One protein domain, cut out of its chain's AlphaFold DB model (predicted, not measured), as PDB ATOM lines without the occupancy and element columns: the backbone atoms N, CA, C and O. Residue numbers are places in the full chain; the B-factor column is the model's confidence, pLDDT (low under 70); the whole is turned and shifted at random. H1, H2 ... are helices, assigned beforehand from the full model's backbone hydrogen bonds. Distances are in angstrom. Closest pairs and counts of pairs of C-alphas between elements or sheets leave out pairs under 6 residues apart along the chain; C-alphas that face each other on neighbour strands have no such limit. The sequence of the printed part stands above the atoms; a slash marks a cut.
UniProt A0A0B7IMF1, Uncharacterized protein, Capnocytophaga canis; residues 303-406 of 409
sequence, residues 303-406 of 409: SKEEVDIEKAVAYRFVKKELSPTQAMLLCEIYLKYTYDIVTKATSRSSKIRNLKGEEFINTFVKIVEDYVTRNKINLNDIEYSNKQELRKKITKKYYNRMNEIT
ATOM      1  N   SER A 303      -9.419  36.977  -7.167       64.50
ATOM      2  CA  SER A 303      -8.669  36.310  -8.239       64.50
ATOM      3  C   SER A 303      -8.008  35.015  -7.739       64.50
ATOM      4  O   SER A 303      -7.698  34.848  -6.557       64.50
ATOM      5  N   LYS A 304      -7.779  34.047  -8.641       69.44
ATOM      6  CA  LYS A 304      -7.035  32.814  -8.309       69.44
ATOM      7  C   LYS A 304      -5.643  33.143  -7.753       69.44
ATOM      8  O   LYS A 304      -5.218  32.541  -6.771       69.44
ATOM      9  N   GLU A 305      -4.999  34.134  -8.362       73.00
ATOM     10  CA  GLU A 305      -3.706  34.692  -7.972       73.00
ATOM     11  C   GLU A 305      -3.713  35.152  -6.502       73.00
ATOM     12  O   GLU A 305      -2.875  34.722  -5.715       73.00
ATOM     13  N   GLU A 306      -4.706  35.949  -6.092       73.62
ATOM     14  CA  GLU A 306      -4.854  36.438  -4.712       73.62
ATOM     15  C   GLU A 306      -4.957  35.293  -3.695       73.62
ATOM     16  O   GLU A 306      -4.290  35.313  -2.656       73.62
ATOM     17  N   VAL A 307      -5.737  34.255  -4.005       72.31
ATOM     18  CA  VAL A 307      -5.869  33.079  -3.130       72.31
ATOM     19  C   VAL A 307      -4.567  32.287  -3.035       72.31
ATOM     20  O   VAL A 307      -4.225  31.786  -1.955       72.31
ATOM     21  N   ASP A 308      -3.841  32.155  -4.139       80.88
ATOM     22  CA  ASP A 308      -2.567  31.444  -4.167       80.88
ATOM     23  C   ASP A 308      -1.492  32.212  -3.375       80.88
ATOM     24  O   ASP A 308      -0.754  31.598  -2.591       80.88
ATOM     25  N   ILE A 309      -1.488  33.550  -3.449       85.12
ATOM     26  CA  ILE A 309      -0.653  34.432  -2.618       85.12
ATOM     27  C   ILE A 309      -1.004  34.279  -1.133       85.12
ATOM     28  O   ILE A 309      -0.112  34.022  -0.319       85.12
ATOM     29  N   GLU A 310      -2.284  34.362  -0.754       81.81
ATOM     30  CA  GLU A 310      -2.710  34.229   0.648       81.81
ATOM     31  C   GLU A 310      -2.266  32.900   1.267       81.81
ATOM     32  O   GLU A 310      -1.734  32.866   2.385       81.81
ATOM     33  N   LYS A 311      -2.448  31.796   0.534       80.50
ATOM     34  CA  LYS A 311      -2.006  30.464   0.969       80.50
ATOM     35  C   LYS A 311      -0.490  30.386   1.083       80.50
ATOM     36  O   LYS A 311       0.018  29.845   2.068       80.50
ATOM     37  N   ALA A 312       0.234  30.923   0.102       85.56
ATOM     38  CA  ALA A 312       1.692  30.944   0.101       85.56
ATOM     39  C   ALA A 312       2.270  31.718   1.287       85.56
ATOM     40  O   ALA A 312       3.247  31.253   1.885       85.56
ATOM     41  N   VAL A 313       1.683  32.872   1.615       87.50
ATOM     42  CA  VAL A 313       2.084  33.694   2.759       87.50
ATOM     43  C   VAL A 313       1.747  32.972   4.059       87.50
ATOM     44  O   VAL A 313       2.635  32.808   4.888       87.50
ATOM     45  N   ALA A 314       0.525  32.455   4.221       80.31
ATOM     46  CA  ALA A 314       0.119  31.751   5.443       80.31
ATOM     47  C   ALA A 314       0.979  30.509   5.727       80.31
ATOM     48  O   ALA A 314       1.419  30.294   6.857       80.31
ATOM     49  N   TYR A 315       1.265  29.713   4.695       84.25
ATOM     50  CA  TYR A 315       2.128  28.543   4.815       84.25
ATOM     51  C   TYR A 315       3.547  28.922   5.250       84.25
ATOM     52  O   TYR A 315       4.105  28.314   6.166       84.25
ATOM     53  N   ARG A 316       4.141  29.931   4.599       88.69
ATOM     54  CA  ARG A 316       5.510  30.366   4.900       88.69
ATOM     55  C   ARG A 316       5.600  31.090   6.234       88.69
ATOM     56  O   ARG A 316       6.575  30.867   6.929       88.69
ATOM     57  N   PHE A 317       4.587  31.859   6.622       86.44
ATOM     58  CA  PHE A 317       4.513  32.507   7.929       86.44
ATOM     59  C   PHE A 317       4.745  31.504   9.060       86.44
ATOM     60  O   PHE A 317       5.642  31.687   9.875       86.44
ATOM     61  N   VAL A 318       3.992  30.399   9.044       82.38
ATOM     62  CA  VAL A 318       4.118  29.341  10.055       82.38
ATOM     63  C   VAL A 318       5.428  28.580   9.886       82.38
ATOM     64  O   VAL A 318       6.192  28.436  10.832       82.38
ATOM     65  N   LYS A 319       5.721  28.097   8.674       86.62
ATOM     66  CA  LYS A 319       6.867  27.204   8.444       86.62
ATOM     67  C   LYS A 319       8.222  27.890   8.619       86.62
ATOM     68  O   LYS A 319       9.211  27.216   8.898       86.62
ATOM     69  N   LYS A 320       8.292  29.195   8.354       89.81
ATOM     70  CA  LYS A 320       9.521  29.995   8.377       89.81
ATOM     71  C   LYS A 320       9.606  30.929   9.572       89.81
ATOM     72  O   LYS A 320      10.557  31.700   9.622       89.81
ATOM     73  N   GLU A 321       8.662  30.825  10.509       89.00
ATOM     74  CA  GLU A 321       8.637  31.612  11.747       89.00
ATOM     75  C   GLU A 321       8.778  33.110  11.450       89.00
ATOM     76  O   GLU A 321       9.634  33.803  11.993       89.00
ATOM     77  N   LEU A 322       7.971  33.591  10.501       88.69
ATOM     78  CA  LEU A 322       8.030  34.984  10.074       88.69
ATOM     79  C   LEU A 322       7.320  35.880  11.087       88.69
ATOM     80  O   LEU A 322       6.252  35.536  11.593       88.69
ATOM     81  N   SER A 323       7.866  37.071  11.312       87.56
ATOM     82  CA  SER A 323       7.138  38.148  11.979       87.56
ATOM     83  C   SER A 323       6.016  38.690  11.079       87.56
ATOM     84  O   SER A 323       6.047  38.510   9.856       87.56
ATOM     85  N   PRO A 324       5.018  39.396  11.633       82.19
ATOM     86  CA  PRO A 324       3.984  40.057  10.835       82.19
ATOM     87  C   PRO A 324       4.548  41.011   9.774       82.19
ATOM     88  O   PRO A 324       4.124  40.957   8.621       82.19
ATOM     89  N   THR A 325       5.579  41.792  10.111       85.88
ATOM     90  CA  THR A 325       6.282  42.669   9.160       85.88
ATOM     91  C   THR A 325       6.920  41.872   8.020       85.88
ATOM     92  O   THR A 325       6.815  42.244   6.853       85.88
ATOM     93  N   GLN A 326       7.526  40.723   8.329       89.56
ATOM     94  CA  GLN A 326       8.105  39.821   7.328       89.56
ATOM     95  C   GLN A 326       7.033  39.147   6.460       89.56
ATOM     96  O   GLN A 326       7.246  38.935   5.267       89.56
ATOM     97  N   ALA A 327       5.861  38.846   7.021       86.31
ATOM     98  CA  ALA A 327       4.709  38.349   6.272       86.31
ATOM     99  C   ALA A 327       4.189  39.392   5.270       86.31
ATOM    100  O   ALA A 327       3.845  39.044   4.138       86.31
ATOM    101  N   MET A 328       4.167  40.669   5.673       84.44
ATOM    102  CA  MET A 328       3.803  41.789   4.803       84.44
ATOM    103  C   MET A 328       4.825  41.983   3.683       84.44
ATOM    104  O   MET A 328       4.434  42.059   2.523       84.44
ATOM    105  N   LEU A 329       6.122  41.962   3.999       88.69
ATOM    106  CA  LEU A 329       7.190  41.987   2.993       88.69
ATOM    107  C   LEU A 329       7.042  40.832   1.998       88.69
ATOM    108  O   LEU A 329       7.117  41.040   0.790       88.69
ATOM    109  N   LEU A 330       6.753  39.622   2.482       90.88
ATOM    110  CA  LEU A 330       6.514  38.468   1.619       90.88
ATOM    111  C   LEU A 330       5.313  38.679   0.687       90.88
ATOM    112  O   LEU A 330       5.390  38.328  -0.490       90.88
ATOM    113  N   CYS A 331       4.224  39.260   1.186       88.38
ATOM    114  CA  CYS A 331       3.080  39.644   0.364       88.38
ATOM    115  C   CYS A 331       3.459  40.680  -0.705       88.38
ATOM    116  O   CYS A 331       3.073  40.519  -1.860       88.38
ATOM    117  N   GLU A 332       4.241  41.704  -0.359       87.12
ATOM    118  CA  GLU A 332       4.693  42.712  -1.326       87.12
ATOM    119  C   GLU A 332       5.566  42.106  -2.430       87.12
ATOM    120  O   GLU A 332       5.425  42.481  -3.590       87.12
ATOM    121  N   ILE A 333       6.402  41.111  -2.113       90.12
ATOM    122  CA  ILE A 333       7.174  40.369  -3.124       90.12
ATOM    123  C   ILE A 333       6.228  39.657  -4.097       90.12
ATOM    124  O   ILE A 333       6.413  39.744  -5.309       90.12
ATOM    125  N   TYR A 334       5.195  38.982  -3.586       90.06
ATOM    126  CA  TYR A 334       4.189  38.339  -4.433       90.06
ATOM    127  C   TYR A 334       3.428  39.338  -5.299       90.06
ATOM    128  O   TYR A 334       3.266  39.090  -6.484       90.06
ATOM    129  N   LEU A 335       3.018  40.475  -4.740       84.75
ATOM    130  CA  LEU A 335       2.324  41.530  -5.479       84.75
ATOM    131  C   LEU A 335       3.221  42.234  -6.503       84.75
ATOM    132  O   LEU A 335       2.727  42.727  -7.514       84.75
ATOM    133  N   LYS A 336       4.531  42.299  -6.258       85.88
ATOM    134  CA  LYS A 336       5.499  42.869  -7.201       85.88
ATOM    135  C   LYS A 336       5.780  41.918  -8.360       85.88
ATOM    136  O   LYS A 336       5.897  42.374  -9.491       85.88
ATOM    137  N   TYR A 337       5.886  40.618  -8.083       86.00
ATOM    138  CA  TYR A 337       6.426  39.659  -9.045       86.00
ATOM    139  C   TYR A 337       5.443  38.601  -9.555       86.00
ATOM    140  O   TYR A 337       5.800  37.963 -10.523       86.00
ATOM    141  N   THR A 338       4.230  38.435  -9.019       84.06
ATOM    142  CA  THR A 338       3.258  37.328  -9.261       84.06
ATOM    143  C   THR A 338       3.578  36.034  -8.533       84.06
ATOM    144  O   THR A 338       4.737  35.701  -8.260       84.06
ATOM    145  N   TYR A 339       2.531  35.268  -8.227       86.31
ATOM    146  CA  TYR A 339       2.644  33.944  -7.630       86.31
ATOM    147  C   TYR A 339       3.461  32.999  -8.505       86.31
ATOM    148  O   TYR A 339       4.345  32.298  -7.999       86.31
ATOM    149  N   ASP A 340       3.206  33.005  -9.811       84.88
ATOM    150  CA  ASP A 340       3.846  32.090 -10.752       84.88
ATOM    151  C   ASP A 340       5.349  32.342 -10.874       84.88
ATOM    152  O   ASP A 340       6.144  31.397 -10.817       84.88
ATOM    153  N   ILE A 341       5.772  33.602 -10.988       87.50
ATOM    154  CA  ILE A 341       7.198  33.950 -11.075       87.50
ATOM    155  C   ILE A 341       7.900  33.629  -9.758       87.50
ATOM    156  O   ILE A 341       8.945  32.975  -9.771       87.50
ATOM    157  N   VAL A 342       7.323  34.019  -8.616       91.12
ATOM    158  CA  VAL A 342       7.923  33.744  -7.302       91.12
ATOM    159  C   VAL A 342       8.035  32.237  -7.062       91.12
ATOM    160  O   VAL A 342       9.056  31.750  -6.564       91.12
ATOM    161  N   THR A 343       7.023  31.462  -7.448       89.31
ATOM    162  CA  THR A 343       7.039  30.001  -7.315       89.31
ATOM    163  C   THR A 343       8.088  29.373  -8.229       89.31
ATOM    164  O   THR A 343       8.877  28.546  -7.763       89.31
ATOM    165  N   LYS A 344       8.184  29.802  -9.495       89.50
ATOM    166  CA  LYS A 344       9.232  29.344 -10.424       89.50
ATOM    167  C   LYS A 344      10.632  29.655  -9.891       89.50
ATOM    168  O   LYS A 344      11.457  28.743  -9.832       89.50
ATOM    169  N   ALA A 345      10.863  30.876  -9.410       90.25
ATOM    170  CA  ALA A 345      12.146  31.303  -8.854       90.25
ATOM    171  C   ALA A 345      12.565  30.488  -7.616       90.25
ATOM    172  O   ALA A 345      13.744  30.188  -7.427       90.25
ATOM    173  N   THR A 346      11.607  30.101  -6.766       90.25
ATOM    174  CA  THR A 346      11.910  29.562  -5.426       90.25
ATOM    175  C   THR A 346      11.735  28.049  -5.288       90.25
ATOM    176  O   THR A 346      12.307  27.459  -4.372       90.25
ATOM    177  N   SER A 347      11.018  27.395  -6.210       79.81
ATOM    178  CA  SER A 347      10.663  25.964  -6.151       79.81
ATOM    179  C   SER A 347      11.846  24.996  -6.015       79.81
ATOM    180  O   SER A 347      11.687  23.915  -5.451       79.81
ATOM    181  N   ARG A 348      13.037  25.375  -6.496       72.81
ATOM    182  CA  ARG A 348      14.250  24.533  -6.486       72.81
ATOM    183  C   ARG A 348      15.395  25.101  -5.651       72.81
ATOM    184  O   ARG A 348      16.501  24.567  -5.681       72.81
ATOM    185  N   SER A 349      15.161  26.181  -4.908       80.06
ATOM    186  CA  SER A 349      16.240  26.822  -4.162       80.06
ATOM    187  C   SER A 349      16.493  26.115  -2.830       80.06
ATOM    188  O   SER A 349      15.784  26.319  -1.842       80.06
ATOM    189  N   SER A 350      17.548  25.296  -2.782       84.62
ATOM    190  CA  SER A 350      18.050  24.698  -1.537       84.62
ATOM    191  C   SER A 350      18.487  25.759  -0.520       84.62
ATOM    192  O   SER A 350      18.361  25.535   0.684       84.62
ATOM    193  N   LYS A 351      18.903  26.941  -0.998       85.75
ATOM    194  CA  LYS A 351      19.420  28.058  -0.191       85.75
ATOM    195  C   LYS A 351      18.428  28.574   0.855       85.75
ATOM    196  O   LYS A 351      18.846  29.027   1.907       85.75
ATOM    197  N   ILE A 352      17.121  28.473   0.605       88.81
ATOM    198  CA  ILE A 352      16.077  28.958   1.529       88.81
ATOM    199  C   ILE A 352      15.444  27.849   2.371       88.81
ATOM    200  O   ILE A 352      14.511  28.116   3.130       88.81
ATOM    201  N   ARG A 353      15.886  26.589   2.245       85.56
ATOM    202  CA  ARG A 353      15.177  25.439   2.837       85.56
ATOM    203  C   ARG A 353      15.152  25.483   4.366       85.56
ATOM    204  O   ARG A 353      14.083  25.266   4.939       85.56
ATOM    205  N   ASN A 354      16.264  25.870   4.986       88.75
ATOM    206  CA  ASN A 354      16.437  25.870   6.444       88.75
ATOM    207  C   ASN A 354      16.450  27.272   7.070       88.75
ATOM    208  O   ASN A 354      16.415  27.384   8.288       88.75
ATOM    209  N   LEU A 355      16.440  28.329   6.252       92.94
ATOM    210  CA  LEU A 355      16.378  29.706   6.741       92.94
ATOM    211  C   LEU A 355      15.008  30.020   7.348       92.94
ATOM    212  O   LEU A 355      13.988  29.484   6.887       92.94
ATOM    213  N   LYS A 356      15.006  30.922   8.330       93.19
ATOM    214  CA  LYS A 356      13.833  31.426   9.050       93.19
ATOM    215  C   LYS A 356      13.885  32.952   9.165       93.19
ATOM    216  O   LYS A 356      14.920  33.553   8.883       93.19
ATOM    217  N   GLY A 357      12.766  33.559   9.558       92.06
ATOM    218  CA  GLY A 357      12.678  34.981   9.883       92.06
ATOM    219  C   GLY A 357      13.253  35.897   8.799       92.06
ATOM    220  O   GLY A 357      12.920  35.789   7.617       92.06
ATOM    221  N   GLU A 358      14.136  36.804   9.207       93.06
ATOM    222  CA  GLU A 358      14.689  37.842   8.336       93.06
ATOM    223  C   GLU A 358      15.664  37.281   7.295       93.06
ATOM    224  O   GLU A 358      15.588  37.636   6.119       93.06
ATOM    225  N   GLU A 359      16.517  36.333   7.689       91.94
ATOM    226  CA  GLU A 359      17.454  35.666   6.779       91.94
ATOM    227  C   GLU A 359      16.722  34.962   5.634       91.94
ATOM    228  O   GLU A 359      17.166  34.996   4.477       91.94
ATOM    229  N   PHE A 360      15.570  34.352   5.945       94.75
ATOM    230  CA  PHE A 360      14.697  33.777   4.934       94.75
ATOM    231  C   PHE A 360      14.216  34.846   3.958       94.75
ATOM    232  O   PHE A 360      14.392  34.654   2.758       94.75
ATOM    233  N   ILE A 361      13.642  35.953   4.442       94.44
ATOM    234  CA  ILE A 361      13.104  37.017   3.578       94.44
ATOM    235  C   ILE A 361      14.199  37.617   2.698       94.44
ATOM    236  O   ILE A 361      14.028  37.669   1.483       94.44
ATOM    237  N   ASN A 362      15.344  37.979   3.272       93.12
ATOM    238  CA  ASN A 362      16.443  38.606   2.534       93.12
ATOM    239  C   ASN A 362      16.977  37.692   1.424       93.12
ATOM    240  O   ASN A 362      17.203  38.129   0.294       93.12
ATOM    241  N   THR A 363      17.128  36.399   1.712       92.88
ATOM    242  CA  THR A 363      17.562  35.419   0.706       92.88
ATOM    243  C   THR A 363      16.469  35.154  -0.329       92.88
ATOM    244  O   THR A 363      16.757  34.997  -1.515       92.88
ATOM    245  N   PHE A 364      15.206  35.124   0.102       94.25
ATOM    246  CA  PHE A 364      14.047  34.918  -0.761       94.25
ATOM    247  C   PHE A 364      13.895  36.049  -1.783       94.25
ATOM    248  O   PHE A 364      13.738  35.755  -2.965       94.25
ATOM    249  N   VAL A 365      14.013  37.312  -1.353       93.81
ATOM    250  CA  VAL A 365      13.998  38.497  -2.231       93.81
ATOM    251  C   VAL A 365      15.082  38.378  -3.297       93.81
ATOM    252  O   VAL A 365      14.765  38.417  -4.484       93.81
ATOM    253  N   LYS A 366      16.332  38.126  -2.885       93.50
ATOM    254  CA  LYS A 366      17.472  38.003  -3.807       93.50
ATOM    255  C   LYS A 366      17.250  36.930  -4.869       93.50
ATOM    256  O   LYS A 366      17.485  37.172  -6.042       93.50
ATOM    257  N   ILE A 367      16.742  35.757  -4.485       93.75
ATOM    258  CA  ILE A 367      16.459  34.673  -5.442       93.75
ATOM    259  C   ILE A 367      15.425  35.096  -6.487       93.75
ATOM    260  O   ILE A 367      15.562  34.755  -7.663       93.75
ATOM    261  N   VAL A 368      14.375  35.798  -6.061       93.06
ATOM    262  CA  VAL A 368      13.322  36.260  -6.971       93.06
ATOM    263  C   VAL A 368      13.865  37.344  -7.905       93.06
ATOM    264  O   VAL A 368      13.641  37.265  -9.110       93.06
ATOM    265  N   GLU A 369      14.627  38.302  -7.381       92.88
ATOM    266  CA  GLU A 369      15.246  39.382  -8.162       92.88
ATOM    267  C   GLU A 369      16.273  38.865  -9.172       92.88
ATOM    268  O   GLU A 369      16.234  39.250 -10.345       92.88
ATOM    269  N   ASP A 370      17.123  37.926  -8.759       92.38
ATOM    270  CA  ASP A 370      18.072  37.245  -9.640       92.38
ATOM    271  C   ASP A 370      17.344  36.528 -10.781       92.38
ATOM    272  O   ASP A 370      17.780  36.568 -11.933       92.38
ATOM    273  N   TYR A 371      16.225  35.863 -10.477       92.38
ATOM    274  CA  TYR A 371      15.425  35.166 -11.478       92.38
ATOM    275  C   TYR A 371      14.785  36.142 -12.469       92.38
ATOM    276  O   TYR A 371      14.870  35.922 -13.677       92.38
ATOM    277  N   VAL A 372      14.172  37.221 -11.982       89.62
ATOM    278  CA  VAL A 372      13.542  38.257 -12.817       89.62
ATOM    279  C   VAL A 372      14.565  38.899 -13.748       89.62
ATOM    280  O   VAL A 372      14.333  38.971 -14.955       89.62
ATOM    281  N   THR A 373      15.723  39.273 -13.204       90.94
ATOM    282  CA  THR A 373      16.821  39.889 -13.959       90.94
ATOM    283  C   THR A 373      17.354  38.936 -15.025       90.94
ATOM    284  O   THR A 373      17.454  39.297 -16.197       90.94
ATOM    285  N   ARG A 374      17.634  37.680 -14.652       91.69
ATOM    286  CA  ARG A 374      18.177  36.668 -15.570       91.69
ATOM    287  C   ARG A 374      17.219  36.322 -16.709       91.69
ATOM    288  O   ARG A 374      17.672  36.053 -17.816       91.69
ATOM    289  N   ASN A 375      15.915  36.330 -16.442       89.62
ATOM    290  CA  ASN A 375      14.885  36.000 -17.429       89.62
ATOM    291  C   ASN A 375      14.302  37.233 -18.139       89.62
ATOM    292  O   ASN A 375      13.373  37.073 -18.925       89.62
ATOM    293  N   LYS A 376      14.834  38.441 -17.882       88.00
ATOM    294  CA  LYS A 376      14.392  39.710 -18.494       88.00
ATOM    295  C   LYS A 376      12.871  39.905 -18.436       88.00
ATOM    296  O   LYS A 376      12.247  40.313 -19.413       88.00
ATOM    297  N   ILE A 377      12.267  39.566 -17.300       84.19
ATOM    298  CA  ILE A 377      10.814  39.644 -17.137       84.19
ATOM    299  C   ILE A 377      10.400  41.116 -17.088       84.19
ATOM    300  O   ILE A 377      10.879  41.866 -16.236       84.19
ATOM    301  N   ASN A 378       9.493  41.516 -17.978       80.88
ATOM    302  CA  ASN A 378       8.917  42.853 -17.967       80.88
ATOM    303  C   ASN A 378       7.872  42.964 -16.849       80.88
ATOM    304  O   ASN A 378       6.849  42.285 -16.866       80.88
ATOM    305  N   LEU A 379       8.140  43.820 -15.863       77.88
ATOM    306  CA  LEU A 379       7.249  44.020 -14.718       77.88
ATOM    307  C   LEU A 379       6.071  44.950 -15.040       77.88
ATOM    308  O   LEU A 379       5.091  44.955 -14.298       77.88
ATOM    309  N   ASN A 380       6.151  45.714 -16.134       71.44
ATOM    310  CA  ASN A 380       5.103  46.656 -16.532       71.44
ATOM    311  C   ASN A 380       3.845  45.952 -17.060       71.44
ATOM    312  O   ASN A 380       2.775  46.546 -17.048       71.44
ATOM    313  N   ASP A 381       3.962  44.679 -17.445       64.12
ATOM    314  CA  ASP A 381       2.843  43.859 -17.924       64.12
ATOM    315  C   ASP A 381       2.070  43.196 -16.763       64.12
ATOM    316  O   ASP A 381       1.095  42.476 -16.976       64.12
ATOM    317  N   ILE A 382       2.511  43.409 -15.516       66.75
ATOM    318  CA  ILE A 382       1.920  42.796 -14.326       66.75
ATOM    319  C   ILE A 382       0.860  43.731 -13.723       66.75
ATOM    320  O   ILE A 382       1.112  44.517 -12.796       66.75
ATOM    321  N   GLU A 383      -0.367  43.593 -14.214       59.75
ATOM    322  CA  GLU A 383      -1.535  44.300 -13.700       59.75
ATOM    323  C   GLU A 383      -2.349  43.403 -12.753       59.75
ATOM    324  O   GLU A 383      -2.630  42.244 -13.049       59.75
ATOM    325  N   TYR A 384      -2.727  43.936 -11.587       64.38
ATOM    326  CA  TYR A 384      -3.636  43.248 -10.668       64.38
ATOM    327  C   TYR A 384      -4.825  44.154 -10.429       64.38
ATOM    328  O   TYR A 384      -4.649  45.311 -10.037       64.38
ATOM    329  N   SER A 385      -6.020  43.598 -10.582       54.94
ATOM    330  CA  SER A 385      -7.274  44.323 -10.410       54.94
ATOM    331  C   SER A 385      -7.483  44.848  -8.985       54.94
ATOM    332  O   SER A 385      -8.195  45.834  -8.826       54.94
ATOM    333  N   ASN A 386      -6.864  44.248  -7.951       64.44
ATOM    334  CA  ASN A 386      -7.199  44.583  -6.561       64.44
ATOM    335  C   ASN A 386      -6.031  44.573  -5.537       64.44
ATOM    336  O   ASN A 386      -6.154  44.085  -4.409       64.44
ATOM    337  N   LYS A 387      -4.869  45.158  -5.890       69.69
ATOM    338  CA  LYS A 387      -3.667  45.209  -5.009       69.69
ATOM    339  C   LYS A 387      -3.950  45.774  -3.612       69.69
ATOM    340  O   LYS A 387      -3.396  45.297  -2.623       69.69
ATOM    341  N   GLN A 388      -4.761  46.828  -3.529       69.44
ATOM    342  CA  GLN A 388      -5.009  47.535  -2.268       69.44
ATOM    343  C   GLN A 388      -5.842  46.709  -1.286       69.44
ATOM    344  O   GLN A 388      -5.584  46.760  -0.082       69.44
ATOM    345  N   GLU A 389      -6.815  45.941  -1.770       68.50
ATOM    346  CA  GLU A 389      -7.665  45.120  -0.909       68.50
ATOM    347  C   GLU A 389      -6.890  43.925  -0.342       68.50
ATOM    348  O   GLU A 389      -6.936  43.683   0.866       68.50
ATOM    349  N   LEU A 390      -6.057  43.270  -1.164       68.69
ATOM    350  CA  LEU A 390      -5.179  42.192  -0.694       68.69
ATOM    351  C   LEU A 390      -4.189  42.685   0.374       68.69
ATOM    352  O   LEU A 390      -4.007  42.033   1.407       68.69
ATOM    353  N   ARG A 391      -3.604  43.876   0.169       71.56
ATOM    354  CA  ARG A 391      -2.747  44.545   1.163       71.56
ATOM    355  C   ARG A 391      -3.477  44.767   2.476       71.56
ATOM    356  O   ARG A 391      -2.951  44.394   3.523       71.56
ATOM    357  N   LYS A 392      -4.683  45.342   2.435       74.94
ATOM    358  CA  LYS A 392      -5.496  45.596   3.637       74.94
ATOM    359  C   LYS A 392      -5.796  44.299   4.387       74.94
ATOM    360  O   LYS A 392      -5.588  44.245   5.597       74.94
ATOM    361  N   LYS A 393      -6.205  43.250   3.673       70.81
ATOM    362  CA  LYS A 393      -6.568  41.947   4.246       70.81
ATOM    363  C   LYS A 393      -5.383  41.250   4.918       70.81
ATOM    364  O   LYS A 393      -5.480  40.825   6.068       70.81
ATOM    365  N   ILE A 394      -4.234  41.178   4.242       70.44
ATOM    366  CA  ILE A 394      -3.018  40.577   4.810       70.44
ATOM    367  C   ILE A 394      -2.482  41.417   5.973       70.44
ATOM    368  O   ILE A 394      -2.152  40.852   7.015       70.44
ATOM    369  N   THR A 395      -2.457  42.746   5.834       69.69
ATOM    370  CA  THR A 395      -2.028  43.650   6.910       69.69
ATOM    371  C   THR A 395      -2.883  43.422   8.148       69.69
ATOM    372  O   THR A 395      -2.340  43.027   9.172       69.69
ATOM    373  N   LYS A 396      -4.212  43.545   8.048       72.00
ATOM    374  CA  LYS A 396      -5.138  43.357   9.178       72.00
ATOM    375  C   LYS A 396      -4.956  41.992   9.853       72.00
ATOM    376  O   LYS A 396      -4.798  41.923  11.071       72.00
ATOM    377  N   LYS A 397      -4.883  40.913   9.065       74.56
ATOM    378  CA  LYS A 397      -4.738  39.538   9.569       74.56
ATOM    379  C   LYS A 397      -3.496  39.331  10.440       74.56
ATOM    380  O   LYS A 397      -3.569  38.597  11.427       74.56
ATOM    381  N   TYR A 398      -2.359  39.923  10.072       71.00
ATOM    382  CA  TYR A 398      -1.100  39.718  10.795       71.00
ATOM    383  C   TYR A 398      -0.783  40.842  11.795       71.00
ATOM    384  O   TYR A 398      -0.143  40.556  12.806       71.00
ATOM    385  N   TYR A 399      -1.290  42.066  11.603       67.00
ATOM    386  CA  TYR A 399      -1.214  43.135  12.611       67.00
ATOM    387  C   TYR A 399      -2.028  42.789  13.860       67.00
ATOM    388  O   TYR A 399      -1.544  42.968  14.974       67.00
ATOM    389  N   ASN A 400      -3.219  42.198  13.698       62.69
ATOM    390  CA  ASN A 400      -4.028  41.751  14.836       62.69
ATOM    391  C   ASN A 400      -3.289  40.711  15.702       62.69
ATOM    392  O   ASN A 400      -3.434  40.714  16.918       62.69
ATOM    393  N   ARG A 401      -2.402  39.900  15.105       58.16
ATOM    394  CA  ARG A 401      -1.525  38.975  15.845       58.16
ATOM    395  C   ARG A 401      -0.383  39.660  16.609       58.16
ATOM    396  O   ARG A 401       0.086  39.080  17.579       58.16
ATOM    397  N   MET A 402       0.071  40.860  16.219       52.59
ATOM    398  CA  MET A 402       1.034  41.633  17.033       52.59
ATOM    399  C   MET A 402       0.398  42.086  18.352       52.59
ATOM    400  O   MET A 402       1.031  42.018  19.405       52.59
ATOM    401  N   ASN A 403      -0.872  42.489  18.299       47.84
ATOM    402  CA  ASN A 403      -1.603  42.988  19.463       47.84
ATOM    403  C   ASN A 403      -1.999  41.876  20.453       47.84
ATOM    404  O   ASN A 403      -2.252  42.168  21.612       47.84
ATOM    405  N   GLU A 404      -2.007  40.608  20.031       47.41
ATOM    406  CA  GLU A 404      -2.222  39.449  20.916       47.41
ATOM    407  C   GLU A 404      -0.938  38.990  21.640       47.41
ATOM    408  O   GLU A 404      -1.017  38.324  22.669       47.41
ATOM    409  N   ILE A 405       0.249  39.333  21.117       44.59
ATOM    410  CA  ILE A 405       1.558  38.897  21.651       44.59
ATOM    411  C   ILE A 405       2.202  39.977  22.537       44.59
ATOM    412  O   ILE A 405       3.148  39.697  23.273       44.59
ATOM    413  N   THR A 406       1.669  41.197  22.525       34.09
ATOM    414  CA  THR A 406       2.116  42.271  23.414       34.09
ATOM    415  C   THR A 406       1.107  42.381  24.557       34.09
ATOM    416  O   THR A 406       0.018  42.905  24.326       34.09
TER     417      THR A 406
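What this domain is: This is residues 303 to 406 of the 409 residues of an uncharacterized protein of Capnocytophaga canis (UniProt A0A0B7IMF1). Three long helices, H4, H2 and H5, lie side by side as a flat row with H2 in the middle, and H1 and the short H3 cover one face of that row. The long link from H4 to H5 passes beyond one end of H2. The printed part has 104 residues, with five named helices in the order H1 to H5 and no named strand; its class is all helix. It is compact, with a radius of gyration of the C-alphas of 13.6 A, and flat in outline, spanning 44 by 34 by 17 A.

How they stand to each other: The longest helix, H5, residues 387 to 405, touches H2, residues 324 to 337, at a shallow tilt of 15 degrees, opposite ways. Their closest C-alphas, those of Pro 324 and Tyr 398, are 5.1 A apart. H2 is the hub, touching three other helices. H4, residues 357 to 374, touches H2 at a shallow tilt of 7 degrees, the same way, with the closest C-alphas, those of Gln 326 and Ile 361, 6.8 A apart. H4 and H5 are apart. H1, residues 304 to 319, touches H2 and forms a helical hairpin with it, opposite ways at a tilt of 36 degrees that is only just steep; the closest C-alphas, those of Phe 317 and Ala 327, are 6.1 A apart. H1, H2 and H5 form an up-and-down bundle, each running against the one before it. H1 and H5 are close but not clearly touching: their closest C-alphas, those of Glu 306 and Leu 390, are 7.0 A apart. H3, residues 339 to 346, touches residues 364 to 372 of H4 alone, about perpendicular at 80 degrees, with the closest C-alphas, those of Ala 345 and Val 368, 5.4 A apart. H3 only just touches H1, with 3 pairs of C-alphas within 8 A, through residues 305 to 309 of H1 alone; the closest are those of Ile 309 and Tyr 339, 6.0 A apart. Every O i to N i+4 pair is within hydrogen-bond range in H1, H2, H3 and H4, and 13 of 15 are in H5.

Where its parts are: H5 measures 27.9 A from first to last C-alpha and ends at C-alpha 405, (1.558, 38.897, 21.651). H4 measures 26.1 A and begins at C-alpha 357, (12.678, 34.981, 9.883). H1, 22.5 A long, begins at C-alpha 304, (-7.035, 32.814, -8.309). H2 measures 20.0 A and H3 10.5 A.

The domain as a whole: The C-alphas farthest apart, those of Lys 376 and Thr 406, are 43.7 A from each other. The printed part has no cut. The link from H4 to H5, residues 375 to 386, is long. Mean pLDDT of the printed part is 80.6; residues 303 to 304, 381 to 390, 395 and 399 to 406 are under 70.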